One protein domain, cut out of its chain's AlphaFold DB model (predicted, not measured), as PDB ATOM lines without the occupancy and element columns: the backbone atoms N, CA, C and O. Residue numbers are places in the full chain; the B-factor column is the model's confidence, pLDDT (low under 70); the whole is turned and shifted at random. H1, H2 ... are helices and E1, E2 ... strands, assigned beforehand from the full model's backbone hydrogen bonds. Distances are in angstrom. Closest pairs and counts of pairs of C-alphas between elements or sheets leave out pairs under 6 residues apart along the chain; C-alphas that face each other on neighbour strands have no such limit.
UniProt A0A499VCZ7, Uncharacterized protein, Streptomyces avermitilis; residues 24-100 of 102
ATOM      1  N   THR A  24     -17.161 -21.092  25.648       95.31
ATOM      2  CA  THR A  24     -17.016 -22.540  25.858       95.31
ATOM      3  C   THR A  24     -17.464 -22.935  27.259       95.31
ATOM      4  O   THR A  24     -18.297 -23.819  27.400       95.31
ATOM      5  N   SER A  25     -16.952 -22.249  28.281       95.69
ATOM      6  CA  SER A  25     -17.413 -22.332  29.666       95.69
ATOM      7  C   SER A  25     -16.915 -21.115  30.442       95.69
ATOM      8  O   SER A  25     -15.777 -20.675  30.250       95.69
ATOM      9  N   LYS A  26     -17.755 -20.539  31.304       97.69
ATOM     10  CA  LYS A  26     -17.359 -19.435  32.187       97.69
ATOM     11  C   LYS A  26     -18.118 -19.483  33.502       97.69
ATOM     12  O   LYS A  26     -19.342 -19.555  33.522       97.69
ATOM     13  N   THR A  27     -17.392 -19.328  34.601       98.00
ATOM     14  CA  THR A  27     -17.986 -19.234  35.935       98.00
ATOM     15  C   THR A  27     -18.619 -17.863  36.155       98.00
ATOM     16  O   THR A  27     -17.968 -16.825  36.023       98.00
ATOM     17  N   MET A  28     -19.908 -17.859  36.484       98.06
ATOM     18  CA  MET A  28     -20.706 -16.659  36.764       98.06
ATOM     19  C   MET A  28     -20.719 -16.311  38.253       98.06
ATOM     20  O   MET A  28     -20.831 -15.137  38.626       98.06
ATOM     21  N   TRP A  29     -20.596 -17.332  39.097       98.31
ATOM     22  CA  TRP A  29     -20.524 -17.210  40.545       98.31
ATOM     23  C   TRP A  29     -19.802 -18.419  41.135       98.31
ATOM     24  O   TRP A  29     -19.932 -19.532  40.633       98.31
ATOM     25  N   ASN A  30     -19.035 -18.183  42.192       97.25
ATOM     26  CA  ASN A  30     -18.316 -19.207  42.934       97.25
ATOM     27  C   ASN A  30     -18.354 -18.830  44.416       97.25
ATOM     28  O   ASN A  30     -18.096 -17.675  44.766       97.25
ATOM     29  N   HIS A  31     -18.693 -19.793  45.265       96.25
ATOM     30  CA  HIS A  31     -18.652 -19.645  46.707       96.25
ATOM     31  C   HIS A  31     -18.387 -20.993  47.382       96.25
ATOM     32  O   HIS A  31     -19.242 -21.881  47.384       96.25
ATOM     33  N   GLY A  32     -17.208 -21.134  47.992       93.69
ATOM     34  CA  GLY A  32     -16.800 -22.385  48.630       93.69
ATOM     35  C   GLY A  32     -16.820 -23.547  47.624       93.69
ATOM     36  O   GLY A  32     -16.166 -23.446  46.583       93.69
ATOM     37  N   PRO A  33     -17.554 -24.643  47.892       94.62
ATOM     38  CA  PRO A  33     -17.661 -25.747  46.945       94.62
ATOM     39  C   PRO A  33     -18.622 -25.442  45.788       94.62
ATOM     40  O   PRO A  33     -18.567 -26.119  44.767       94.62
ATOM     41  N   TYR A  34     -19.477 -24.427  45.887       96.69
ATOM     42  CA  TYR A  34     -20.536 -24.193  44.915       96.69
ATOM     43  C   TYR A  34     -20.098 -23.260  43.789       96.69
ATOM     44  O   TYR A  34     -19.426 -22.253  44.012       96.69
ATOM     45  N   ARG A  35     -20.533 -23.563  42.567       97.50
ATOM     46  CA  ARG A  35     -20.342 -22.689  41.407       97.50
ATOM     47  C   ARG A  35     -21.545 -22.713  40.481       97.50
ATOM     48  O   ARG A  35     -22.243 -23.719  40.384       97.50
ATOM     49  N   ILE A  36     -21.757 -21.588  39.810       98.31
ATOM     50  CA  ILE A  36     -22.653 -21.463  38.663       98.31
ATOM     51  C   ILE A  36     -21.791 -21.171  37.448       98.31
ATOM     52  O   ILE A  36     -21.001 -20.223  37.459       98.31
ATOM     53  N   ASP A  37     -21.990 -21.936  36.390       98.12
ATOM     54  CA  ASP A  37     -21.275 -21.798  35.130       98.12
ATOM     55  C   ASP A  37     -22.250 -21.679  33.971       98.12
ATOM     56  O   ASP A  37     -23.350 -22.230  34.005       98.12
ATOM     57  N   VAL A  38     -21.817 -20.959  32.942       98.19
ATOM     58  CA  VAL A  38     -22.546 -20.793  31.690       98.19
ATOM     59  C   VAL A  38     -21.718 -21.321  30.525       98.19
ATOM     60  O   VAL A  38     -20.503 -21.104  30.462       98.19
ATOM     61  N   GLU A  39     -22.391 -21.969  29.581       98.00
ATOM     62  CA  GLU A  39     -21.813 -22.469  28.337       98.00
ATOM     63  C   GLU A  39     -22.691 -22.048  27.161       98.00
ATOM     64  O   GLU A  39     -23.909 -22.185  27.197       98.00
ATOM     65  N   ASN A  40     -22.078 -21.548  26.096       97.44
ATOM     66  CA  ASN A  40     -22.739 -21.213  24.840       97.44
ATOM     67  C   ASN A  40     -21.747 -21.379  23.677       97.44
ATOM     68  O   ASN A  40     -21.320 -20.398  23.065       97.44
ATOM     69  N   PRO A  41     -21.271 -22.607  23.411       96.62
ATOM     70  CA  PRO A  41     -20.118 -22.815  22.538       96.62
ATOM     71  C   PRO A  41     -20.409 -22.501  21.067       96.62
ATOM     72  O   PRO A  41     -19.474 -22.219  20.320       96.62
ATOM     73  N   ASN A  42     -21.676 -22.566  20.644       95.06
ATOM     74  CA  ASN A  42     -22.090 -22.322  19.264       95.06
ATOM     75  C   ASN A  42     -23.511 -21.711  19.216       95.06
ATOM     76  O   ASN A  42     -24.483 -22.448  19.004       95.06
ATOM     77  N   PRO A  43     -23.643 -20.395  19.475       94.81
ATOM     78  CA  PRO A  43     -24.924 -19.691  19.513       94.81
ATOM     79  C   PRO A  43     -25.768 -19.950  18.260       94.81
ATOM     80  O   PRO A  43     -25.275 -19.890  17.136       94.81
ATOM     81  N   GLY A  44     -27.045 -20.280  18.452       90.69
ATOM     82  CA  GLY A  44     -28.002 -20.517  17.366       90.69
ATOM     83  C   GLY A  44     -27.900 -21.901  16.720       90.69
ATOM     84  O   GLY A  44     -28.774 -22.267  15.938       90.69
ATOM     85  N   GLN A  45     -26.880 -22.690  17.071       92.44
ATOM     86  CA  GLN A  45     -26.708 -24.074  16.616       92.44
ATOM     87  C   GLN A  45     -26.764 -25.087  17.765       92.44
ATOM     88  O   GLN A  45     -27.229 -26.211  17.578       92.44
ATOM     89  N   ARG A  46     -26.307 -24.700  18.963       92.69
ATOM     90  CA  ARG A  46     -26.438 -25.479  20.198       92.69
ATOM     91  C   ARG A  46     -27.042 -24.617  21.299       92.69
ATOM     92  O   ARG A  46     -26.575 -23.507  21.533       92.69
ATOM     93  N   ALA A  47     -28.028 -25.173  22.004       94.62
ATOM     94  CA  ALA A  47     -28.642 -24.505  23.140       94.62
ATOM     95  C   ALA A  47     -27.593 -24.223  24.219       94.62
ATOM     96  O   ALA A  47     -26.902 -25.142  24.681       94.62
ATOM     97  N   GLY A  48     -27.507 -22.957  24.612       96.62
ATOM     98  CA  GLY A  48     -26.740 -22.516  25.758       96.62
ATOM     99  C   GLY A  48     -27.233 -23.172  27.045       96.62
ATOM    100  O   GLY A  48     -28.376 -23.619  27.151       96.62
ATOM    101  N   GLN A  49     -26.337 -23.273  28.014       97.75
ATOM    102  CA  GLN A  49     -26.541 -23.991  29.261       97.75
ATOM    103  C   GLN A  49     -26.133 -23.106  30.429       97.75
ATOM    104  O   GLN A  49     -25.188 -22.323  30.334       97.75
ATOM    105  N   LEU A  50     -26.831 -23.268  31.546       98.00
ATOM    106  CA  LEU A  50     -26.455 -22.705  32.831       98.00
ATOM    107  C   LEU A  50     -26.554 -23.839  33.844       98.00
ATOM    108  O   LEU A  50     -27.584 -24.504  33.916       98.00
ATOM    109  N   HIS A  51     -25.504 -24.079  34.613       97.31
ATOM    110  CA  HIS A  51     -25.469 -25.197  35.547       97.31
ATOM    111  C   HIS A  51     -24.949 -24.768  36.907       97.31
ATOM    112  O   HIS A  51     -24.035 -23.954  37.017       97.31
ATOM    113  N   PHE A  52     -25.550 -25.340  37.945       97.81
ATOM    114  CA  PHE A  52     -25.054 -25.294  39.308       97.81
ATOM    115  C   PHE A  52     -24.299 -26.589  39.592       97.81
ATOM    116  O   PHE A  52     -24.770 -27.683  39.266       97.81
ATOM    117  N   GLN A  53     -23.135 -26.471  40.215       96.25
ATOM    118  CA  GLN A  53     -22.335 -27.614  40.621       96.25
ATOM    119  C   GLN A  53     -21.847 -27.447  42.055       96.25
ATOM    120  O   GLN A  53     -21.295 -26.409  42.421       96.25
ATOM    121  N   ASP A  54     -21.986 -28.518  42.830       95.06
ATOM    122  CA  ASP A  54     -21.249 -28.711  44.073       95.06
ATOM    123  C   ASP A  54     -19.939 -29.450  43.762       95.06
ATOM    124  O   ASP A  54     -19.922 -30.601  43.337       95.06
ATOM    125  N   GLN A  55     -18.811 -28.768  43.932       93.19
ATOM    126  CA  GLN A  55     -17.483 -29.310  43.643       93.19
ATOM    127  C   GLN A  55     -17.028 -30.345  44.678       93.19
ATOM    128  O   GLN A  55     -16.104 -31.103  44.393       93.19
ATOM    129  N   SER A  56     -17.666 -30.405  45.853       93.56
ATOM    130  CA  SER A  56     -17.403 -31.447  46.851       93.56
ATOM    131  C   SER A  56     -18.049 -32.787  46.479       93.56
ATOM    132  O   SER A  56     -17.593 -33.839  46.926       93.56
ATOM    133  N   ASN A  57     -19.059 -32.758  45.605       92.12
ATOM    134  CA  ASN A  57     -19.748 -33.932  45.095       92.12
ATOM    135  C   ASN A  57     -19.817 -33.895  43.553       92.12
ATOM    136  O   ASN A  57     -20.733 -33.300  42.987       92.12
ATOM    137  N   PRO A  58     -18.908 -34.578  42.835       86.12
ATOM    138  CA  PRO A  58     -18.837 -34.528  41.372       86.12
ATOM    139  C   PRO A  58     -20.121 -34.919  40.623       86.12
ATOM    140  O   PRO A  58     -20.275 -34.537  39.458       86.12
ATOM    141  N   THR A  59     -21.031 -35.670  41.253       91.44
ATOM    142  CA  THR A  59     -22.322 -36.057  40.660       91.44
ATOM    143  C   THR A  59     -23.425 -35.023  40.897       91.44
ATOM    144  O   THR A  59     -24.471 -35.097  40.262       91.44
ATOM    145  N   ALA A  60     -23.214 -34.056  41.791       94.00
ATOM    146  CA  ALA A  60     -24.159 -32.992  42.113       94.00
ATOM    147  C   ALA A  60     -24.044 -31.845  41.096       94.00
ATOM    148  O   ALA A  60     -23.525 -30.763  41.385       94.00
ATOM    149  N   LYS A  61     -24.520 -32.120  39.879       95.88
ATOM    150  CA  LYS A  61     -24.632 -31.167  38.773       95.88
ATOM    151  C   LYS A  61     -26.100 -30.992  38.419       95.88
ATOM    152  O   LYS A  61     -26.792 -31.976  38.176       95.88
ATOM    153  N   TYR A  62     -26.546 -29.747  38.367       97.38
ATOM    154  CA  TYR A  62     -27.951 -29.411  38.193       97.38
ATOM    155  C   TYR A  62     -28.083 -28.381  37.082       97.38
ATOM    156  O   TYR A  62     -27.438 -27.330  37.113       97.38
ATOM    157  N   GLN A  63     -28.898 -28.704  36.089       97.44
ATOM    158  CA  GLN A  63     -29.140 -27.854  34.933       97.44
ATOM    159  C   GLN A  63     -30.186 -26.796  35.279       97.44
ATOM    160  O   GLN A  63     -31.162 -27.090  35.963       97.44
ATOM    161  N   TYR A  64     -29.999 -25.562  34.822       97.38
ATOM    162  CA  TYR A  64     -31.006 -24.522  34.975       97.38
ATOM    163  C   TYR A  64     -32.156 -24.756  33.999       97.38
ATOM    164  O   TYR A  64     -31.954 -24.855  32.786       97.38
ATOM    165  N   ASN A  65     -33.360 -24.812  34.546       95.00
ATOM    166  CA  ASN A  65     -34.606 -24.817  33.817       95.00
ATOM    167  C   ASN A  65     -35.001 -23.368  33.537       95.00
ATOM    168  O   ASN A  65     -35.385 -22.619  34.438       95.00
ATOM    169  N   PHE A  66     -34.862 -22.965  32.278       91.44
ATOM    170  CA  PHE A  66     -35.126 -21.595  31.850       91.44
ATOM    171  C   PHE A  66     -36.614 -21.232  31.881       91.44
ATOM    172  O   PHE A  66     -36.929 -20.047  31.949       91.44
ATOM    173  N   ASP A  67     -37.505 -22.224  31.858       89.00
ATOM    174  CA  ASP A  67     -38.951 -22.004  31.890       89.00
ATOM    175  C   ASP A  67     -39.457 -21.883  33.335       89.00
ATOM    176  O   ASP A  67     -40.315 -21.053  33.631       89.00
ATOM    177  N   GLU A  68     -38.884 -22.661  34.259       89.88
ATOM    178  CA  GLU A  68     -39.239 -22.628  35.685       89.88
ATOM    179  C   GLU A  68     -38.397 -21.646  36.515       89.88
ATOM    180  O   GLU A  68     -38.750 -21.341  37.654       89.88
ATOM    181  N   GLY A  69     -37.281 -21.152  35.976       91.25
ATOM    182  CA  GLY A  69     -36.412 -20.186  36.648       91.25
ATOM    183  C   GLY A  69     -35.634 -20.755  37.842       91.25
ATOM    184  O   GLY A  69     -35.354 -20.030  38.797       91.25
ATOM    185  N   LYS A  70     -35.304 -22.051  37.820       93.88
ATOM    186  CA  LYS A  70     -34.596 -22.752  38.908       93.88
ATOM    187  C   LYS A  70     -33.723 -23.888  38.376       93.88
ATOM    188  O   LYS A  70     -33.810 -24.244  37.208       93.88
ATOM    189  N   PHE A  71     -32.897 -24.486  39.231       96.75
ATOM    190  CA  PHE A  71     -32.100 -25.659  38.865       96.75
ATOM    191  C   PHE A  71     -32.898 -26.961  39.038       96.75
ATOM    192  O   PHE A  71     -33.399 -27.245  40.129       96.75
ATOM    193  N   ASP A  72     -32.983 -27.772  37.984       96.12
ATOM    194  CA  ASP A  72     -33.683 -29.056  37.998       96.12
ATOM    195  C   ASP A  72     -32.990 -30.051  38.932       96.12
ATOM    196  O   ASP A  72     -31.784 -30.286  38.850       96.12
ATOM    197  N   GLY A  73     -33.771 -30.651  39.833       94.50
ATOM    198  CA  GLY A  73     -33.300 -31.672  40.768       94.50
ATOM    199  C   GLY A  73     -32.448 -31.153  41.931       94.50
ATOM    200  O   GLY A  73     -32.035 -31.963  42.761       94.50
ATOM    201  N   LEU A  74     -32.201 -29.840  42.032       94.75
ATOM    202  CA  LEU A  74     -31.449 -29.264  43.148       94.75
ATOM    203  C   LEU A  74     -32.194 -29.531  44.470       94.75
ATOM    204  O   LEU A  74     -33.358 -29.139  44.603       94.75
ATOM    205  N   PRO A  75     -31.570 -30.185  45.473       94.50
ATOM    206  CA  PRO A  75     -32.233 -30.441  46.741       94.50
ATOM    207  C   PRO A  75     -32.680 -29.137  47.398       94.50
ATOM    208  O   PRO A  75     -31.900 -28.197  47.543       94.50
ATOM    209  N   ARG A  76     -33.928 -29.100  47.872       93.31
ATOM    210  CA  ARG A  76     -34.538 -27.894  48.458       93.31
ATOM    211  C   ARG A  76     -33.755 -27.326  49.651       93.31
ATOM    212  O   ARG A  76     -33.812 -26.126  49.912       93.31
ATOM    213  N   SER A  77     -33.057 -28.183  50.400       93.69
ATOM    214  CA  SER A  77     -32.153 -27.764  51.479       93.69
ATOM    215  C   SER A  77     -30.978 -26.950  50.941       93.69
ATOM    216  O   SER A  77     -30.735 -25.856  51.441       93.69
ATOM    217  N   VAL A  78     -30.320 -27.453  49.891       93.44
ATOM    218  CA  VAL A  78     -29.196 -26.793  49.219       93.44
ATOM    219  C   VAL A  78     -29.665 -25.505  48.557       93.44
ATOM    220  O   VAL A  78     -29.073 -24.465  48.804       93.44
ATOM    221  N   GLU A  79     -30.769 -25.529  47.804       93.69
ATOM    222  CA  GLU A  79     -31.347 -24.336  47.163       93.69
ATOM    223  C   GLU A  79     -31.607 -23.206  48.175       93.69
ATOM    224  O   GLU A  79     -31.224 -22.055  47.959       93.69
ATOM    225  N   ARG A  80     -32.201 -23.537  49.329       94.38
ATOM    226  CA  ARG A  80     -32.448 -22.572  50.410       94.38
ATOM    227  C   ARG A  80     -31.155 -22.051  51.040       94.38
ATOM    228  O   ARG A  80     -31.135 -20.914  51.507       94.38
ATOM    229  N   GLU A  81     -30.130 -22.888  51.145       94.06
ATOM    230  CA  GLU A  81     -28.826 -22.502  51.680       94.06
ATOM    231  C   GLU A  81     -28.129 -21.529  50.731       94.06
ATOM    232  O   GLU A  81     -27.843 -20.396  51.123       94.06
ATOM    233  N   VAL A  82     -27.947 -21.919  49.467       94.62
ATOM    234  CA  VAL A  82     -27.237 -21.103  48.476       94.62
ATOM    235  C   VAL A  82     -27.994 -19.829  48.117       94.62
ATOM    236  O   VAL A  82     -27.366 -18.799  47.899       94.62
ATOM    237  N   GLY A  83     -29.331 -19.844  48.169       93.88
ATOM    238  CA  GLY A  83     -30.162 -18.655  47.971       93.88
ATOM    239  C   GLY A  83     -29.931 -17.545  49.003       93.88
ATOM    240  O   GLY A  83     -30.232 -16.386  48.735       93.88
ATOM    241  N   LYS A  84     -29.360 -17.862  50.172       95.38
ATOM    242  CA  LYS A  84     -28.976 -16.861  51.185       95.38
ATOM    243  C   LYS A  84     -27.566 -16.318  50.977       95.38
ATOM    244  O   LYS A  84     -27.195 -15.332  51.615       95.38
ATOM    245  N   ILE A  85     -26.764 -16.972  50.142       95.94
ATOM    246  CA  ILE A  85     -25.368 -16.608  49.941       95.94
ATOM    247  C   ILE A  85     -25.300 -15.418  48.974       95.94
ATOM    248  O   ILE A  85     -25.881 -15.466  47.883       95.94
ATOM    249  N   PRO A  86     -24.565 -14.346  49.328       95.50
ATOM    250  CA  PRO A  86     -24.421 -13.192  48.458       95.50
ATOM    251  C   PRO A  86     -23.942 -13.571  47.055       95.50
ATOM    252  O   PRO A  86     -22.965 -14.297  46.855       95.50
ATOM    253  N   GLY A  87     -24.636 -13.027  46.061       95.75
ATOM    254  CA  GLY A  87     -24.265 -13.172  44.662       95.75
ATOM    255  C   GLY A  87     -24.789 -14.426  43.965       95.75
ATOM    256  O   GLY A  87     -24.609 -14.488  42.754       95.75
ATOM    257  N   PHE A  88     -25.469 -15.357  44.644       96.62
ATOM    258  CA  PHE A  88     -26.056 -16.539  43.994       96.62
ATOM    259  C   PHE A  88     -27.041 -16.146  42.878       96.62
ATOM    260  O   PHE A  88     -26.813 -16.441  41.704       96.62
ATOM    261  N   GLU A  89     -28.067 -15.355  43.210       96.00
ATOM    262  CA  GLU A  89     -29.016 -14.827  42.216       96.00
ATOM    263  C   GLU A  89     -28.329 -13.945  41.165       96.00
ATOM    264  O   GLU A  89     -28.678 -13.968  39.984       96.00
ATOM    265  N   ALA A  90     -27.321 -13.167  41.572       96.44
ATOM    266  CA  ALA A  90     -26.559 -12.339  40.644       96.44
ATOM    267  C   ALA A  90     -25.752 -13.195  39.652       96.44
ATOM    268  O   ALA A  90     -25.583 -12.786  38.507       96.44
ATOM    269  N   GLY A  91     -25.279 -14.371  40.071       97.44
ATOM    270  CA  GLY A  91     -24.636 -15.375  39.231       97.44
ATOM    271  C   GLY A  91     -25.581 -15.903  38.161       97.44
ATOM    272  O   GLY A  91     -25.227 -15.887  36.984       97.44
ATOM    273  N   ILE A  92     -26.809 -16.260  38.549       97.56
ATOM    274  CA  ILE A  92     -27.860 -16.663  37.604       97.56
ATOM    275  C   ILE A  92     -28.112 -15.538  36.592       97.56
ATOM    276  O   ILE A  92     -27.964 -15.748  35.390       97.56
ATOM    277  N   ARG A  93     -28.371 -14.306  37.055       97.00
ATOM    278  CA  ARG A  93     -28.616 -13.145  36.171       97.00
ATOM    279  C   ARG A  93     -27.435 -12.810  35.256       97.00
ATOM    280  O   ARG A  93     -27.630 -12.292  34.162       97.00
ATOM    281  N   LYS A  94     -26.193 -13.029  35.696       97.50
ATOM    282  CA  LYS A  94     -25.005 -12.869  34.837       97.50
ATOM    283  C   LYS A  94     -24.975 -13.935  33.743       97.50
ATOM    284  O   LYS A  94     -24.685 -13.601  32.602       97.50
ATOM    285  N   GLY A  95     -25.303 -15.179  34.085       97.25
ATOM    286  CA  GLY A  95     -25.408 -16.275  33.127       97.25
ATOM    287  C   GLY A  95     -26.483 -16.034  32.074       97.25
ATOM    288  O   GLY A  95     -26.193 -16.123  30.886       97.25
ATOM    289  N   LEU A  96     -27.685 -15.628  32.494       96.75
ATOM    290  CA  LEU A  96     -28.776 -15.268  31.579       96.75
ATOM    291  C   LEU A  96     -28.367 -14.143  30.621       96.75
ATOM    292  O   LEU A  96     -28.553 -14.271  29.416       96.75
ATOM    293  N   ARG A  97     -27.682 -13.106  31.120       96.25
ATOM    294  CA  ARG A  97     -27.118 -12.038  30.277       96.25
ATOM    295  C   ARG A  97     -26.110 -12.532  29.248       96.25
ATOM    296  O   ARG A  97     -26.124 -12.072  28.114       96.25
ATOM    297  N   VAL A  98     -25.239 -13.469  29.622       96.44
ATOM    298  CA  VAL A  98     -24.301 -14.089  28.670       96.44
ATOM    299  C   VAL A  98     -25.055 -14.845  27.580       96.44
ATOM    300  O   VAL A  98     -24.629 -14.821  26.430       96.44
ATOM    301  N   LEU A  99     -26.176 -15.480  27.917       95.81
ATOM    302  CA  LEU A  99     -27.024 -16.193  26.964       95.81
ATOM    303  C   LEU A  99     -27.958 -15.267  26.160       95.81
ATOM    304  O   LEU A  99     -28.532 -15.711  25.174       95.81
ATOM    305  N   GLY A 100     -28.077 -13.985  26.517       94.06
ATOM    306  CA  GLY A 100     -29.050 -13.082  25.892       94.06
ATOM    307  C   GLY A 100     -30.496 -13.409  26.278       94.06
ATOM    308  O   GLY A 100     -31.390 -13.278  25.450       94.06
TER     309      GLY A 100
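Overview. This is residues 24 to 100 of the 102 residues of an uncharacterized protein of Streptomyces avermitilis (UniProt A0A499VCZ7). A strongly twisted sheet of four strands has the helix H2 packed over one face, running along the strands, while the other face bears no named helix. The short helix H1 sits off one end of the sheet, making a corner with H2. The printed part has 77 residues, with named elements in the order E1, E2, E3, E4, H1, H2; the sheet's order is E1, E2, E3, E4, antiparallel throughout, and the class is mixed, helices and strands. It is compact, with a radius of gyration of the C-alphas of 11.9 A, and only just elongated, spanning 35 by 23 by 22 A.

Along the chain. E1, residues 24 to 31, begins at C-alpha 24 (-17.016, -22.540, 25.858), measures 21.1 A and bends by 53 degrees at residue 28. E2 is residues 34 to 40, 20.4 A; E3 residues 49 to 54, 16.4 A; E4 residues 61 to 65, 12.8 A. H1 is residues 76 to 82, 10.0 A. H2, residues 88 to 99, 17.1 A, ends at C-alpha 99 (-27.024, -16.193, 26.964).

Arrangement. The strands form a meander, each the antiparallel neighbour of the one before, in three hairpins. Within hydrogen-bond range across the neighbour strands are N 28 and O 36 of E1 and E2 at 2.8 A, N 37 and O 51 of E2 and E3 at 2.9 A, and N 64 and O 50 of E4 and E3 at 2.8 A. Residues 64 to 65 of E4 also pair with 70 to 71, antiparallel. H2 on one face of the sheet makes two layers; it lies over E2 at a height of 8.1 A, at 4 degrees on the local plane. The closest C-alphas of E1 and H2, Trp 29 and Gly 91, are 4.7 A apart. H1 is not on the sheet; it is close to but not clearly touching H2, about perpendicular at 88 degrees, with C-alphas 82 and 88 closest at 6.5 A. In both helices every O i to N i+4 pair is within hydrogen-bond range.

Size, cuts and confidence. The C-alphas farthest apart, Gln 45 and Ser 77, are 35.5 A apart. The printed part has no cut and no long link. Mean pLDDT of the printed part is 95.3, and no printed residue is under 70.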